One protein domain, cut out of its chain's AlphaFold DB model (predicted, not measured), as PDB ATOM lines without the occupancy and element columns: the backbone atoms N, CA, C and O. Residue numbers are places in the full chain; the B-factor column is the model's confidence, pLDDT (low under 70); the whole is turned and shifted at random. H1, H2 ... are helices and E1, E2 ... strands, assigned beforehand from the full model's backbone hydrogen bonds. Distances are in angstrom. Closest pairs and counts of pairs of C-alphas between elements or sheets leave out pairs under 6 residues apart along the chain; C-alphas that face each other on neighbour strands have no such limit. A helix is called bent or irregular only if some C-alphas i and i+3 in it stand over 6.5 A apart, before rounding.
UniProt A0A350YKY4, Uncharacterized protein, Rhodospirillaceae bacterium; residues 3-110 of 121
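This is residues 3 to 110 of the 121 residues of an uncharacterized protein of Rhodospirillaceae bacterium (UniProt A0A350YKY4). What does one see first? A very long single helix, H2, makes the longest axis, and a small hairpin of two strands, E1 and E2, meets it near the middle with its open end and sticks out with residues 26 to 31. From the hairpin an unnamed stretch, residues 36 to 54, goes out beside the first part of H2 and turns back into it at the far end, while a short helix, H1, sticks out on the other side of the hairpin as a free arm. What is it made of, and how large is it? The printed part has 108 residues with two named helices and two named strands, in the order H1, E1, E2, H2; the sheet has the order E1 - E2, antiparallel, and the class is mostly helix. The whole is extended, with a radius of gyration of the C-alphas of 24.4 A, and its C-alphas span 85 by 43 by 22 A, an outline that is only just flat.

Where does the first helix lie? H1 is residues 3 to 14, from C-alpha 3 at (113.459, 72.591, 113.213) to C-alpha 14, 17.4 A away. Which residues are the strands? E1 is residues 22 to 27, beginning with C-alpha 22 at (130.169, 96.524, 134.127) and measuring 16.0 A from first to last C-alpha. E2 is residues 30 to 35, measuring 16.3 A. Where is the long helix? H2 is residues 55 to 109, from C-alpha 55 at (162.970, 123.702, 126.038) to C-alpha 109 at (96.304, 85.310, 148.803), 80.2 A in length.

What is near H1? H1 stands free, together with residues 15 to 17, and it is apart from E2 and from H2. How are the two strands joined? E1 and E2 are a hairpin of antiparallel neighbours, with an angle of 155 degrees between their N-to-C directions. The C-alphas of Gly 22 and Ser 35 face each other at 4.1 A, and N 23 and O 34 are within hydrogen-bond range at 2.8 A, as are N 32 and O 25 at 2.8 A. How near does H2 come to the strands? The closest C-alphas of E2 and H2 are those of Ser 35 and Leu 79, 6.7 A apart; those of E1 and H2 are Gly 22 and Asp 86, 7.1 A apart. Residues 78 to 86 of H2 make the pairs of C-alphas within 10 A of the sheet, 10 with E2 and 6 with E1. Are the helices' backbones well formed? Neither H1 nor H2 is bent, and in both each O i to N i+4 pair is within hydrogen-bond range.

How far does it reach? The two C-alphas farthest apart are those of Glu 52 and Asn 110, 85.5 A. Without the stretches that stand free, namely residues 3 to 17, 26 to 31, 48 to 56 and 94 to 110, the body has 61 residues and spans 54 by 18 by 15 A. Is there a cut, and which links are long? The printed part has no cut. The link from E2 to H2 is long, with 19 residues, while that from H1 to E1 is short, with 7, and that from E1 to E2 is tight, with 2. Where is the model less sure? The mean pLDDT of the printed part is 80.8, and 23 residues are under 70: residues 3 to 20, 29, 49, 51 and 109 to 110. The mean is 59 for H1 and 88 for H2.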
ATOM      1  N   VAL A   3     112.699  72.586 111.948       51.56
ATOM      2  CA  VAL A   3     113.459  72.591 113.213       51.56
ATOM      3  C   VAL A   3     114.525  73.699 113.254       51.56
ATOM      4  O   VAL A   3     114.809  74.238 114.319       51.56
ATOM      5  N   LEU A   4     115.057  74.115 112.095       52.72
ATOM      6  CA  LEU A   4     116.052  75.197 112.012       52.72
ATOM      7  C   LEU A   4     115.501  76.560 112.459       52.72
ATOM      8  O   LEU A   4     116.241  77.354 113.032       52.72
ATOM      9  N   SER A   5     114.208  76.822 112.247       56.12
ATOM     10  CA  SER A   5     113.605  78.115 112.595       56.12
ATOM     11  C   SER A   5     113.451  78.298 114.109       56.12
ATOM     12  O   SER A   5     113.629  79.403 114.611       56.12
ATOM     13  N   SER A   6     113.170  77.215 114.842       58.12
ATOM     14  CA  SER A   6     112.987  77.253 116.299       58.12
ATOM     15  C   SER A   6     114.311  77.393 117.052       58.12
ATOM     16  O   SER A   6     114.371  78.098 118.055       58.12
ATOM     17  N   ALA A   7     115.387  76.776 116.551       60.38
ATOM     18  CA  ALA A   7     116.721  76.904 117.140       60.38
ATOM     19  C   ALA A   7     117.294  78.323 116.976       60.38
ATOM     20  O   ALA A   7     117.882  78.864 117.909       60.38
ATOM     21  N   LEU A   8     117.060  78.959 115.821       65.94
ATOM     22  CA  LEU A   8     117.491  80.336 115.570       65.94
ATOM     23  C   LEU A   8     116.781  81.334 116.500       65.94
ATOM     24  O   LEU A   8     117.413  82.240 117.035       65.94
ATOM     25  N   PHE A   9     115.480  81.136 116.739       63.94
ATOM     26  CA  PHE A   9     114.688  82.001 117.616       63.94
ATOM     27  C   PHE A   9     115.137  81.907 119.084       63.94
ATOM     28  O   PHE A   9     115.201  82.920 119.778       63.94
ATOM     29  N   LEU A  10     115.524  80.709 119.540       64.06
ATOM     30  CA  LEU A  10     116.058  80.494 120.889       64.06
ATOM     31  C   LEU A  10     117.422  81.184 121.089       64.06
ATOM     32  O   LEU A  10     117.654  81.789 122.134       64.06
ATOM     33  N   CYS A  11     118.300  81.156 120.078       61.66
ATOM     34  CA  CYS A  11     119.592  81.853 120.120       61.66
ATOM     35  C   CYS A  11     119.440  83.382 120.183       61.66
ATOM     36  O   CYS A  11     120.202  84.040 120.887       61.66
ATOM     37  N   ILE A  12     118.446  83.951 119.491       63.56
ATOM     38  CA  ILE A  12     118.172  85.398 119.529       63.56
ATOM     39  C   ILE A  12     117.640  85.816 120.911       63.56
ATOM     40  O   ILE A  12     118.015  86.870 121.418       63.56
ATOM     41  N   LEU A  13     116.826  84.974 121.556       55.47
ATOM     42  CA  LEU A  13     116.310  85.230 122.907       55.47
ATOM     43  C   LEU A  13     117.403  85.160 123.988       55.47
ATOM     44  O   LEU A  13     117.369  85.942 124.935       55.47
ATOM     45  N   LEU A  14     118.395  84.276 123.839       54.81
ATOM     46  CA  LEU A  14     119.536  84.170 124.764       54.81
ATOM     47  C   LEU A  14     120.512  85.355 124.658       54.81
ATOM     48  O   LEU A  14     121.177  85.686 125.635       54.81
ATOM     49  N   ALA A  15     120.570  86.022 123.504       55.69
ATOM     50  CA  ALA A  15     121.373  87.230 123.306       55.69
ATOM     51  C   ALA A  15     120.726  88.503 123.891       55.69
ATOM     52  O   ALA A  15     121.380  89.540 123.958       55.69
ATOM     53  N   ALA A  16     119.457  88.436 124.310       51.94
ATOM     54  CA  ALA A  16     118.706  89.567 124.858       51.94
ATOM     55  C   ALA A  16     118.768  89.666 126.394       51.94
ATOM     56  O   ALA A  16     118.041  90.466 126.987       51.94
ATOM     57  N   ALA A  17     119.612  88.862 127.053       52.16
ATOM     58  CA  ALA A  17     119.920  89.088 128.461       52.16
ATOM     59  C   ALA A  17     120.459  90.520 128.625       52.16
ATOM     60  O   ALA A  17     121.234  90.961 127.773       52.16
ATOM     61  N   PRO A  18     120.061  91.265 129.673       56.22
ATOM     62  CA  PRO A  18     120.618  92.583 129.927       56.22
ATOM     63  C   PRO A  18     122.121  92.417 130.157       56.22
ATOM     64  O   PRO A  18     122.559  91.963 131.211       56.22
ATOM     65  N   VAL A  19     122.910  92.722 129.129       60.06
ATOM     66  CA  VAL A  19     124.362  92.744 129.230       60.06
ATOM     67  C   VAL A  19     124.692  94.007 130.006       60.06
ATOM     68  O   VAL A  19     124.749  95.094 129.433       60.06
ATOM     69  N   LEU A  20     124.843  93.865 131.324       67.06
ATOM     70  CA  LEU A  20     125.493  94.897 132.120       67.06
ATOM     71  C   LEU A  20     126.887  95.097 131.538       67.06
ATOM     72  O   LEU A  20     127.614  94.137 131.266       67.06
ATOM     73  N   ALA A  21     127.212  96.350 131.270       72.25
ATOM     74  CA  ALA A  21     128.485  96.703 130.680       72.25
ATOM     75  C   ALA A  21     129.602  96.654 131.732       72.25
ATOM     76  O   ALA A  21     130.753  96.414 131.374       72.25
ATOM     77  N   GLY A  22     129.266  96.769 133.016       76.00
ATOM     78  CA  GLY A  22     130.169  96.524 134.127       76.00
ATOM     79  C   GLY A  22     129.828  95.269 134.930       76.00
ATOM     80  O   GLY A  22     128.732  94.714 134.879       76.00
ATOM     81  N   ASN A  23     130.801  94.828 135.725       80.50
ATOM     82  CA  ASN A  23     130.644  93.768 136.711       80.50
ATOM     83  C   ASN A  23     130.669  94.350 138.122       80.50
ATOM     84  O   ASN A  23     131.549  95.140 138.469       80.50
ATOM     85  N   VAL A  24     129.736  93.905 138.962       79.88
ATOM     86  CA  VAL A  24     129.750  94.192 140.398       79.88
ATOM     87  C   VAL A  24     130.349  92.995 141.124       79.88
ATOM     88  O   VAL A  24     129.835  91.883 141.047       79.88
ATOM     89  N   SER A  25     131.432  93.229 141.857       81.69
ATOM     90  CA  SER A  25     131.995  92.273 142.809       81.69
ATOM     91  C   SER A  25     131.750  92.768 144.231       81.69
ATOM     92  O   SER A  25     131.785  93.969 144.497       81.69
ATOM     93  N   TYR A  26     131.495  91.851 145.158       74.81
ATOM     94  CA  TYR A  26     131.294  92.172 146.568       74.81
ATOM     95  C   TYR A  26     132.457  91.595 147.370       74.81
ATOM     96  O   TYR A  26     132.644  90.383 147.409       74.81
ATOM     97  N   ALA A  27     133.241  92.466 148.002       78.31
ATOM     98  CA  ALA A  27     134.307  92.084 148.924       78.31
ATOM     99  C   ALA A  27     134.233  92.983 150.163       78.31
ATOM    100  O   ALA A  27     134.001  94.184 150.038       78.31
ATOM    101  N   ASP A  28     134.397  92.412 151.359       76.06
ATOM    102  CA  ASP A  28     134.441  93.154 152.630       76.06
ATOM    103  C   ASP A  28     133.225  94.070 152.882       76.06
ATOM    104  O   ASP A  28     133.362  95.203 153.345       76.06
ATOM    105  N   MET A  29     132.017  93.605 152.533       69.00
ATOM    106  CA  MET A  29     130.765  94.389 152.579       69.00
ATOM    107  C   MET A  29     130.783  95.677 151.732       69.00
ATOM    108  O   MET A  29     129.949  96.562 151.916       69.00
ATOM    109  N   ARG A  30     131.711  95.794 150.778       71.62
ATOM    110  CA  ARG A  30     131.778  96.893 149.814       71.62
ATOM    111  C   ARG A  30     131.547  96.349 148.409       71.62
ATOM    112  O   ARG A  30     132.211  95.411 147.971       71.62
ATOM    113  N   GLY A  31     130.604  96.957 147.695       75.00
ATOM    114  CA  GLY A  31     130.447  96.735 146.263       75.00
ATOM    115  C   GLY A  31     131.572  97.438 145.508       75.00
ATOM    116  O   GLY A  31     131.790  98.635 145.692       75.00
ATOM    117  N   LYS A  32     132.293  96.700 144.669       81.44
ATOM    118  CA  LYS A  32     133.223  97.239 143.677       81.44
ATOM    119  C   LYS A  32     132.616  97.012 142.303       81.44
ATOM    120  O   LYS A  32     132.453  95.868 141.886       81.44
ATOM    121  N   TRP A  33     132.290  98.099 141.619       83.25
ATOM    122  CA  TRP A  33     131.892  98.061 140.218       83.25
ATOM    123  C   TRP A  33     133.126  98.265 139.336       83.25
ATOM    124  O   TRP A  33     133.956  99.133 139.617       83.25
ATOM    125  N   GLN A  34     133.257  97.444 138.300       85.19
ATOM    126  CA  GLN A  34     134.337  97.513 137.328       85.19
ATOM    127  C   GLN A  34     133.763  97.447 135.917       85.19
ATOM    128  O   GLN A  34     133.052  96.503 135.583       85.19
ATOM    129  N   SER A  35     134.118  98.428 135.092       88.00
ATOM    130  CA  SER A  35     133.725  98.466 133.685       88.00
ATOM    131  C   SER A  35     134.357  97.327 132.883       88.00
ATOM    132  O   SER A  35     135.500  96.939 133.146       88.00
ATOM    133  N   THR A  36     133.630  96.814 131.886       87.25
ATOM    134  CA  THR A  36     134.182  95.881 130.882       87.25
ATOM    135  C   THR A  36     134.338  96.495 129.493       87.25
ATOM    136  O   THR A  36     134.967  95.880 128.633       87.25
ATOM    137  N   GLN A  37     133.808  97.703 129.263       86.75
ATOM    138  CA  GLN A  37     133.830  98.356 127.947       86.75
ATOM    139  C   GLN A  37     134.811  99.531 127.870       86.75
ATOM    140  O   GLN A  37     135.360  99.809 126.803       86.75
ATOM    141  N   CYS A  38     135.070 100.217 128.983       90.94
ATOM    142  CA  CYS A  38     135.960 101.369 129.021       90.94
ATOM    143  C   CYS A  38     137.407 100.930 129.268       90.94
ATOM    144  O   CYS A  38     137.726 100.301 130.277       90.94
ATOM    145  N   THR A  39     138.310 101.302 128.360       92.19
ATOM    146  CA  THR A  39     139.743 101.001 128.491       92.19
ATOM    147  C   THR A  39     140.465 102.164 129.157       92.19
ATOM    148  O   THR A  39     140.414 103.290 128.663       92.19
ATOM    149  N   ALA A  40     141.149 101.895 130.269       91.75
ATOM    150  CA  ALA A  40     141.960 102.901 130.942       91.75
ATOM    151  C   ALA A  40     143.161 103.299 130.061       91.75
ATOM    152  O   ALA A  40     143.860 102.411 129.558       91.75
ATOM    153  N   PRO A  41     143.436 104.602 129.877       93.38
ATOM    154  CA  PRO A  41     144.591 105.040 129.109       93.38
ATOM    155  C   PRO A  41     145.888 104.735 129.861       93.38
ATOM    156  O   PRO A  41     145.948 104.760 131.094       93.38
ATOM    157  N   MET A  42     146.953 104.468 129.110       93.31
ATOM    158  CA  MET A  42     148.271 104.218 129.680       93.31
ATOM    159  C   MET A  42     148.959 105.543 130.014       93.31
ATOM    160  O   MET A  42     149.106 106.407 129.152       93.31
ATOM    161  N   SER A  43     149.420 105.694 131.258       90.44
ATOM    162  CA  SER A  43     150.176 106.883 131.662       90.44
ATOM    163  C   SER A  43     151.446 107.030 130.816       90.44
ATOM    164  O   SER A  43     152.183 106.050 130.667       90.44
ATOM    165  N   PRO A  44     151.770 108.241 130.325       88.62
ATOM    166  CA  PRO A  44     153.042 108.480 129.663       88.62
ATOM    167  C   PRO A  44     154.199 108.237 130.636       88.62
ATOM    168  O   PRO A  44     154.077 108.470 131.846       88.62
ATOM    169  N   ALA A  45     155.327 107.767 130.099       87.00
ATOM    170  CA  ALA A  45     156.532 107.531 130.881       87.00
ATOM    171  C   ALA A  45     157.004 108.826 131.560       87.00
ATOM    172  O   ALA A  45     156.871 109.927 131.022       87.00
ATOM    173  N   ALA A  46     157.565 108.700 132.762       79.31
ATOM    174  CA  ALA A  46     158.169 109.842 133.429       79.31
ATOM    175  C   ALA A  46     159.447 110.258 132.688       79.31
ATOM    176  O   ALA A  46     160.319 109.428 132.434       79.31
ATOM    177  N   MET A  47     159.575 111.550 132.380       76.19
ATOM    178  CA  MET A  47     160.832 112.112 131.898       76.19
ATOM    179  C   MET A  47     161.887 112.003 133.008       76.19
ATOM    180  O   MET A  47     161.594 112.256 134.183       76.19
ATOM    181  N   ALA A  48     163.117 111.639 132.643       77.12
ATOM    182  CA  ALA A  48     164.245 111.719 133.559       77.12
ATOM    183  C   ALA A  48     164.406 113.170 134.039       77.12
ATOM    184  O   ALA A  48     164.324 114.106 133.245       77.12
ATOM    185  N   ARG A  49     164.614 113.369 135.345       69.69
ATOM    186  CA  ARG A  49     164.826 114.706 135.910       69.69
ATOM    187  C   ARG A  49     166.200 115.218 135.479       69.69
ATOM    188  O   ARG A  49     167.186 114.934 136.151       69.69
ATOM    189  N   ASN A  50     166.254 115.955 134.374       74.56
ATOM    190  CA  ASN A  50     167.437 116.695 133.961       74.56
ATOM    191  C   ASN A  50     167.142 118.205 134.051       74.56
ATOM    192  O   ASN A  50     166.302 118.704 133.305       74.56
ATOM    193  N   PRO A  51     167.788 118.947 134.966       69.69
ATOM    194  CA  PRO A  51     167.600 120.393 135.075       69.69
ATOM    195  C   PRO A  51     168.088 121.171 133.839       69.69
ATOM    196  O   PRO A  51     167.723 122.331 133.687       69.69
ATOM    197  N   GLU A  52     168.857 120.539 132.947       73.25
ATOM    198  CA  GLU A  52     169.331 121.109 131.678       73.25
ATOM    199  C   GLU A  52     168.533 120.619 130.455       73.25
ATOM    200  O   GLU A  52     168.978 120.782 129.319       73.25
ATOM    201  N   SER A  53     167.362 119.996 130.652       77.62
ATOM    202  CA  SER A  53     166.498 119.585 129.538       77.62
ATOM    203  C   SER A  53     166.220 120.755 128.593       77.62
ATOM    204  O   SER A  53     165.795 121.831 129.023       77.62
ATOM    205  N   ALA A  54     166.425 120.538 127.291       82.06
ATOM    206  CA  ALA A  54     166.158 121.558 126.290       82.06
ATOM    207  C   ALA A  54     164.667 121.940 126.309       82.06
ATOM    208  O   ALA A  54     163.793 121.097 126.528       82.06
ATOM    209  N   ALA A  55     164.352 123.208 126.028       81.69
ATOM    210  CA  ALA A  55     162.970 123.702 126.038       81.69
ATOM    211  C   ALA A  55     162.039 122.893 125.107       81.69
ATOM    212  O   ALA A  55     160.861 122.705 125.409       81.69
ATOM    213  N   ASN A  56     162.577 122.361 124.005       82.19
ATOM    214  CA  ASN A  56     161.841 121.497 123.083       82.19
ATOM    215  C   ASN A  56     161.409 120.170 123.729       82.19
ATOM    216  O   ASN A  56     160.281 119.732 123.506       82.19
ATOM    217  N   ASP A  57     162.253 119.573 124.572       84.75
ATOM    218  CA  ASP A  57     161.938 118.318 125.254       84.75
ATOM    219  C   ASP A  57     160.802 118.537 126.261       84.75
ATOM    220  O   ASP A  57     159.824 117.787 126.276       84.75
ATOM    221  N   LEU A  58     160.870 119.627 127.035       84.75
ATOM    222  CA  LEU A  58     159.819 120.016 127.984       84.75
ATOM    223  C   LEU A  58     158.480 120.307 127.291       84.75
ATOM    224  O   LEU A  58     157.429 119.871 127.770       84.75
ATOM    225  N   ASN A  59     158.502 121.003 126.152       88.19
ATOM    226  CA  ASN A  59     157.298 121.272 125.367       88.19
ATOM    227  C   ASN A  59     156.671 119.977 124.835       88.19
ATOM    228  O   ASN A  59     155.454 119.801 124.924       88.19
ATOM    229  N   SER A  60     157.493 119.050 124.332       89.12
ATOM    230  CA  SER A  60     157.011 117.760 123.830       89.12
ATOM    231  C   SER A  60     156.369 116.909 124.933       89.12
ATOM    232  O   SER A  60     155.294 116.341 124.728       89.12
ATOM    233  N   GLU A  61     156.952 116.889 126.135       88.94
ATOM    234  CA  GLU A  61     156.379 116.162 127.271       88.94
ATOM    235  C   GLU A  61     155.116 116.825 127.811       88.94
ATOM    236  O   GLU A  61     154.170 116.138 128.198       88.94
ATOM    237  N   THR A  62     155.053 118.155 127.794       89.88
ATOM    238  CA  THR A  62     153.832 118.884 128.150       89.88
ATOM    239  C   THR A  62     152.700 118.535 127.186       89.88
ATOM    240  O   THR A  62     151.601 118.198 127.625       89.88
ATOM    241  N   ALA A  63     152.969 118.522 125.877       91.06
ATOM    242  CA  ALA A  63     151.992 118.111 124.873       91.06
ATOM    243  C   ALA A  63     151.524 116.662 125.088       91.06
ATOM    244  O   ALA A  63     150.323 116.393 125.061       91.06
ATOM    245  N   ARG A  64     152.451 115.739 125.381       91.31
ATOM    246  CA  ARG A  64     152.131 114.336 125.680       91.31
ATOM    247  C   ARG A  64     151.255 114.195 126.930       91.31
ATOM    248  O   ARG A  64     150.295 113.428 126.918       91.31
ATOM    249  N   ARG A  65     151.540 114.946 127.996       92.25
ATOM    250  CA  ARG A  65     150.721 114.949 129.221       92.25
ATOM    251  C   ARG A  65     149.336 115.543 128.992       92.25
ATOM    252  O   ARG A  65     148.367 114.977 129.481       92.25
ATOM    253  N   ASN A  66     149.230 116.618 128.214       93.88
ATOM    254  CA  ASN A  66     147.940 117.209 127.858       93.88
ATOM    255  C   ASN A  66     147.075 116.230 127.051       93.88
ATOM    256  O   ASN A  66     145.883 116.097 127.324       93.88
ATOM    257  N   ALA A  67     147.679 115.505 126.101       93.88
ATOM    258  CA  ALA A  67     146.994 114.447 125.362       93.88
ATOM    259  C   ALA A  67     146.497 113.338 126.304       93.88
ATOM    260  O   ALA A  67     145.321 112.985 126.265       93.88
ATOM    261  N   PHE A  68     147.348 112.869 127.224       95.19
ATOM    262  CA  PHE A  68     146.950 111.890 128.237       95.19
ATOM    263  C   PHE A  68     145.788 112.385 129.116       95.19
ATOM    264  O   PHE A  68     144.856 111.635 129.387       95.19
ATOM    265  N   THR A  69     145.782 113.654 129.534       95.75
ATOM    266  CA  THR A  69     144.657 114.220 130.297       95.75
ATOM    267  C   THR A  69     143.350 114.192 129.502       95.75
ATOM    268  O   THR A  69     142.305 113.865 130.065       95.75
ATOM    269  N   ALA A  70     143.392 114.482 128.199       95.69
ATOM    270  CA  ALA A  70     142.215 114.373 127.340       95.69
ATOM    271  C   ALA A  70     141.722 112.917 127.222       95.69
ATOM    272  O   ALA A  70     140.520 112.663 127.294       95.69
ATOM    273  N   GLU A  71     142.635 111.948 127.113       96.62
ATOM    274  CA  GLU A  71     142.291 110.520 127.122       96.62
ATOM    275  C   GLU A  71     141.659 110.085 128.449       96.62
ATOM    276  O   GLU A  71     140.651 109.377 128.447       96.62
ATOM    277  N   VAL A  72     142.187 110.554 129.585       96.62
ATOM    278  CA  VAL A  72     141.596 110.305 130.910       96.62
ATOM    279  C   VAL A  72     140.186 110.880 130.991       96.62
ATOM    280  O   VAL A  72     139.285 110.202 131.478       96.62
ATOM    281  N   GLN A  73     139.958 112.091 130.480       96.69
ATOM    282  CA  GLN A  73     138.619 112.678 130.460       96.69
ATOM    283  C   GLN A  73     137.644 111.828 129.634       96.69
ATOM    284  O   GLN A  73     136.521 111.577 130.074       96.69
ATOM    285  N   ASN A  74     138.073 111.338 128.470       95.81
ATOM    286  CA  ASN A  74     137.261 110.450 127.638       95.81
ATOM    287  C   ASN A  74     136.951 109.126 128.347       95.81
ATOM    288  O   ASN A  74     135.811 108.661 128.315       95.81
ATOM    289  N   TYR A  75     137.936 108.550 129.037       95.62
ATOM    290  CA  TYR A  75     137.749 107.352 129.849       95.62
ATOM    291  C   TYR A  75     136.737 107.577 130.981       95.62
ATOM    292  O   TYR A  75     135.811 106.784 131.139       95.62
ATOM    293  N   MET A  76     136.838 108.686 131.718       95.69
ATOM    294  CA  MET A  76     135.884 109.022 132.782       95.69
ATOM    295  C   MET A  76     134.466 109.248 132.244       95.69
ATOM    296  O   MET A  76     133.497 108.804 132.860       95.69
ATOM    297  N   ASN A  77     134.336 109.879 131.076       95.81
ATOM    298  CA  ASN A  77     133.045 110.044 130.410       95.81
ATOM    299  C   ASN A  77     132.439 108.684 130.027       95.81
ATOM    300  O   ASN A  77     131.251 108.464 130.258       95.81
ATOM    301  N   CYS A  78     133.254 107.765 129.497       93.81
ATOM    302  CA  CYS A  78     132.837 106.394 129.201       93.81
ATOM    303  C   CYS A  78     132.325 105.689 130.464       93.81
ATOM    304  O   CYS A  78     131.192 105.207 130.473       93.81
ATOM    305  N   LEU A  79     133.106 105.707 131.554       93.31
ATOM    306  CA  LEU A  79     132.716 105.083 132.823       93.31
ATOM    307  C   LEU A  79     131.397 105.644 133.355       93.31
ATOM    308  O   LEU A  79     130.547 104.888 133.813       93.31
ATOM    309  N   SER A  80     131.215 106.965 133.283       92.19
ATOM    310  CA  SER A  80     129.995 107.615 133.759       92.19
ATOM    311  C   SER A  80     128.764 107.190 132.958       92.19
ATOM    312  O   SER A  80     127.709 106.966 133.546       92.19
ATOM    313  N   GLN A  81     128.878 107.090 131.632       91.88
ATOM    314  CA  GLN A  81     127.775 106.635 130.780       91.88
ATOM    315  C   GLN A  81     127.449 105.164 131.028       91.88
ATOM    316  O   GLN A  81     126.283 104.778 131.073       91.88
ATOM    317  N   GLU A  82     128.480 104.343 131.201       89.19
ATOM    318  CA  GLU A  82     128.326 102.926 131.486       89.19
ATOM    319  C   GLU A  82     127.628 102.690 132.824       89.19
ATOM    320  O   GLU A  82     126.593 102.031 132.864       89.19
ATOM    321  N   ALA A  83     128.131 103.312 133.891       87.88
ATOM    322  CA  ALA A  83     127.547 103.212 135.220       87.88
ATOM    323  C   ALA A  83     126.093 103.706 135.251       87.88
ATOM    324  O   ALA A  83     125.265 103.127 135.952       87.88
ATOM    325  N   HIS A  84     125.760 104.751 134.483       88.81
ATOM    326  CA  HIS A  84     124.388 105.244 134.385       88.81
ATOM    327  C   HIS A  84     123.454 104.215 133.732       88.81
ATOM    328  O   HIS A  84     122.426 103.882 134.317       88.81
ATOM    329  N   ARG A  85     123.843 103.649 132.580       87.75
ATOM    330  CA  ARG A  85     123.063 102.597 131.905       87.75
ATOM    331  C   ARG A  85     122.894 101.356 132.778       87.75
ATOM    332  O   ARG A  85     121.799 100.807 132.853       87.75
ATOM    333  N   ASP A  86     123.960 100.932 133.457       86.81
ATOM    334  CA  ASP A  86     123.913  99.786 134.367       86.81
ATOM    335  C   ASP A  86     122.969 100.057 135.548       86.81
ATOM    336  O   ASP A  86     122.160  99.202 135.905       86.81
ATOM    337  N   ALA A  87     123.020 101.256 136.138       85.00
ATOM    338  CA  ALA A  87     122.134 101.642 137.233       85.00
ATOM    339  C   ALA A  87     120.656 101.674 136.809       85.00
ATOM    340  O   ALA A  87     119.796 101.202 137.559       85.00
ATOM    341  N   GLU A  88     120.349 102.190 135.617       88.12
ATOM    342  CA  GLU A  88     118.996 102.167 135.048       88.12
ATOM    343  C   GLU A  88     118.508 100.734 134.809       88.12
ATOM    344  O   GLU A  88     117.401 100.382 135.226       88.12
ATOM    345  N   ALA A  89     119.347  99.885 134.208       85.94
ATOM    346  CA  ALA A  89     119.023  98.485 133.952       85.94
ATOM    347  C   ALA A  89     118.761  97.715 135.256       85.94
ATOM    348  O   ALA A  89     117.767  96.991 135.363       85.94
ATOM    349  N   ILE A  90     119.609  97.905 136.271       84.25
ATOM    350  CA  ILE A  90     119.444  97.288 137.593       84.25
ATOM    351  C   ILE A  90     118.164  97.789 138.269       84.25
ATOM    352  O   ILE A  90     117.393  96.979 138.778       84.25
ATOM    353  N   SER A  91     117.905  99.099 138.252       83.69
ATOM    354  CA  SER A  91     116.708  99.677 138.879       83.69
ATOM    355  C   SER A  91     115.433  99.134 138.242       83.69
ATOM    356  O   SER A  91     114.525  98.699 138.948       83.69
ATOM    357  N   TYR A  92     115.396  99.075 136.909       86.25
ATOM    358  CA  TYR A  92     114.287  98.484 136.169       86.25
ATOM    359  C   TYR A  92     114.071  97.009 136.536       86.25
ATOM    360  O   TYR A  92     112.939  96.601 136.800       86.25
ATOM    361  N   MET A  93     115.148  96.220 136.607       83.31
ATOM    362  CA  MET A  93     115.079  94.813 137.012       83.31
ATOM    363  C   MET A  93     114.536  94.652 138.434       83.31
ATOM    364  O   MET A  93     113.639  93.840 138.642       83.31
ATOM    365  N   ILE A  94     115.011  95.450 139.397       83.62
ATOM    366  CA  ILE A  94     114.527  95.412 140.786       83.62
ATOM    367  C   ILE A  94     113.031  95.732 140.843       83.62
ATOM    368  O   ILE A  94     112.272  94.986 141.460       83.62
ATOM    369  N   THR A  95     112.591  96.814 140.193       87.69
ATOM    370  CA  THR A  95     111.176  97.206 140.184       87.69
ATOM    371  C   THR A  95     110.304  96.133 139.545       87.69
ATOM    372  O   THR A  95     109.264  95.779 140.101       87.69
ATOM    373  N   LYS A  96     110.734  95.574 138.410       88.69
ATOM    374  CA  LYS A  96     109.998  94.518 137.715       88.69
ATOM    375  C   LYS A  96     109.878  93.259 138.574       88.69
ATOM    376  O   LYS A  96     108.774  92.751 138.745       88.69
ATOM    377  N   THR A  97     110.979  92.790 139.160       85.69
ATOM    378  CA  THR A  97     110.967  91.613 140.038       85.69
ATOM    379  C   THR A  97     110.114  91.846 141.285       85.69
ATOM    380  O   THR A  97     109.359  90.960 141.677       85.69
ATOM    381  N   ALA A  98     110.165  93.037 141.889       87.81
ATOM    382  CA  ALA A  98     109.309  93.372 143.026       87.81
ATOM    383  C   ALA A  98     107.817  93.320 142.655       87.81
ATOM    384  O   ALA A  98     107.025  92.750 143.404       87.81
ATOM    385  N   GLN A  99     107.439  93.857 141.490       88.38
ATOM    386  CA  GLN A  99     106.059  93.794 141.009       88.38
ATOM    387  C   GLN A  99     105.612  92.350 140.746       88.38
ATOM    388  O   GLN A  99     104.542  91.956 141.194       88.38
ATOM    389  N   GLU A 100     106.451  91.535 140.103       89.81
ATOM    390  CA  GLU A 100     106.162  90.114 139.869       89.81
ATOM    391  C   GLU A 100     105.956  89.347 141.186       89.81
ATOM    392  O   GLU A 100     105.058  88.509 141.281       89.81
ATOM    393  N   MET A 101     106.742  89.649 142.226       85.69
ATOM    394  CA  MET A 101     106.559  89.060 143.558       85.69
ATOM    395  C   MET A 101     105.246  89.500 144.215       85.69
ATOM    396  O   MET A 101     104.570  88.675 144.833       85.69
ATOM    397  N   ILE A 102     104.860  90.773 144.069       86.75
ATOM    398  CA  ILE A 102     103.567  91.278 144.552       86.75
ATOM    399  C   ILE A 102     102.427  90.540 143.845       86.75
ATOM    400  O   ILE A 102     101.554  89.993 144.518       86.75
ATOM    401  N   ASP A 103     102.462  90.449 142.518       88.31
ATOM    402  CA  ASP A 103     101.417  89.801 141.723       88.31
ATOM    403  C   ASP A 103     101.273  88.314 142.086       88.31
ATOM    404  O   ASP A 103     100.159  87.820 142.281       88.31
ATOM    405  N   GLN A 104     102.394  87.606 142.266       84.94
ATOM    406  CA  GLN A 104     102.400  86.217 142.737       84.94
ATOM    407  C   GLN A 104     101.813  86.086 144.146       84.94
ATOM    408  O   GLN A 104     101.013  85.183 144.395       84.94
ATOM    409  N   SER A 105     102.169  86.989 145.064       81.62
ATOM    410  CA  SER A 105     101.637  86.970 146.430       81.62
ATOM    411  C   SER A 105     100.127  87.231 146.467       81.62
ATOM    412  O   SER A 105      99.402  86.543 147.183       81.62
ATOM    413  N   MET A 106      99.625  88.146 145.632       79.25
ATOM    414  CA  MET A 106      98.198  88.453 145.513       79.25
ATOM    415  C   MET A 106      97.414  87.296 144.887       79.25
ATOM    416  O   MET A 106      96.320  86.974 145.350       79.25
ATOM    417  N   ALA A 107      97.981  86.625 143.879       78.25
ATOM    418  CA  ALA A 107      97.389  85.429 143.283       78.25
ATOM    419  C   ALA A 107      97.296  84.257 144.278       78.25
ATOM    420  O   ALA A 107      96.339  83.488 144.237       78.25
ATOM    421  N   GLN A 108      98.260  84.133 145.196       73.12
ATOM    422  CA  GLN A 108      98.228  83.129 146.268       73.12
ATOM    423  C   GLN A 108      97.284  83.509 147.418       73.12
ATOM    424  O   GLN A 108      96.659  82.630 148.006       73.12
ATOM    425  N   ALA A 109      97.170  84.801 147.739       69.88
ATOM    426  CA  ALA A 109      96.304  85.310 148.803       69.88
ATOM    427  C   ALA A 109      94.817  85.338 148.412       69.88
ATOM    428  O   ALA A 109      93.955  85.304 149.288       69.88
ATOM    429  N   ASN A 110      94.512  85.373 147.112       63.19
ATOM    430  CA  ASN A 110      93.155  85.317 146.584       63.19
ATOM    431  C   ASN A 110      92.973  84.059 145.717       63.19
ATOM    432  O   ASN A 110      92.824  84.174 144.495       63.19
TER     433      ASN A 110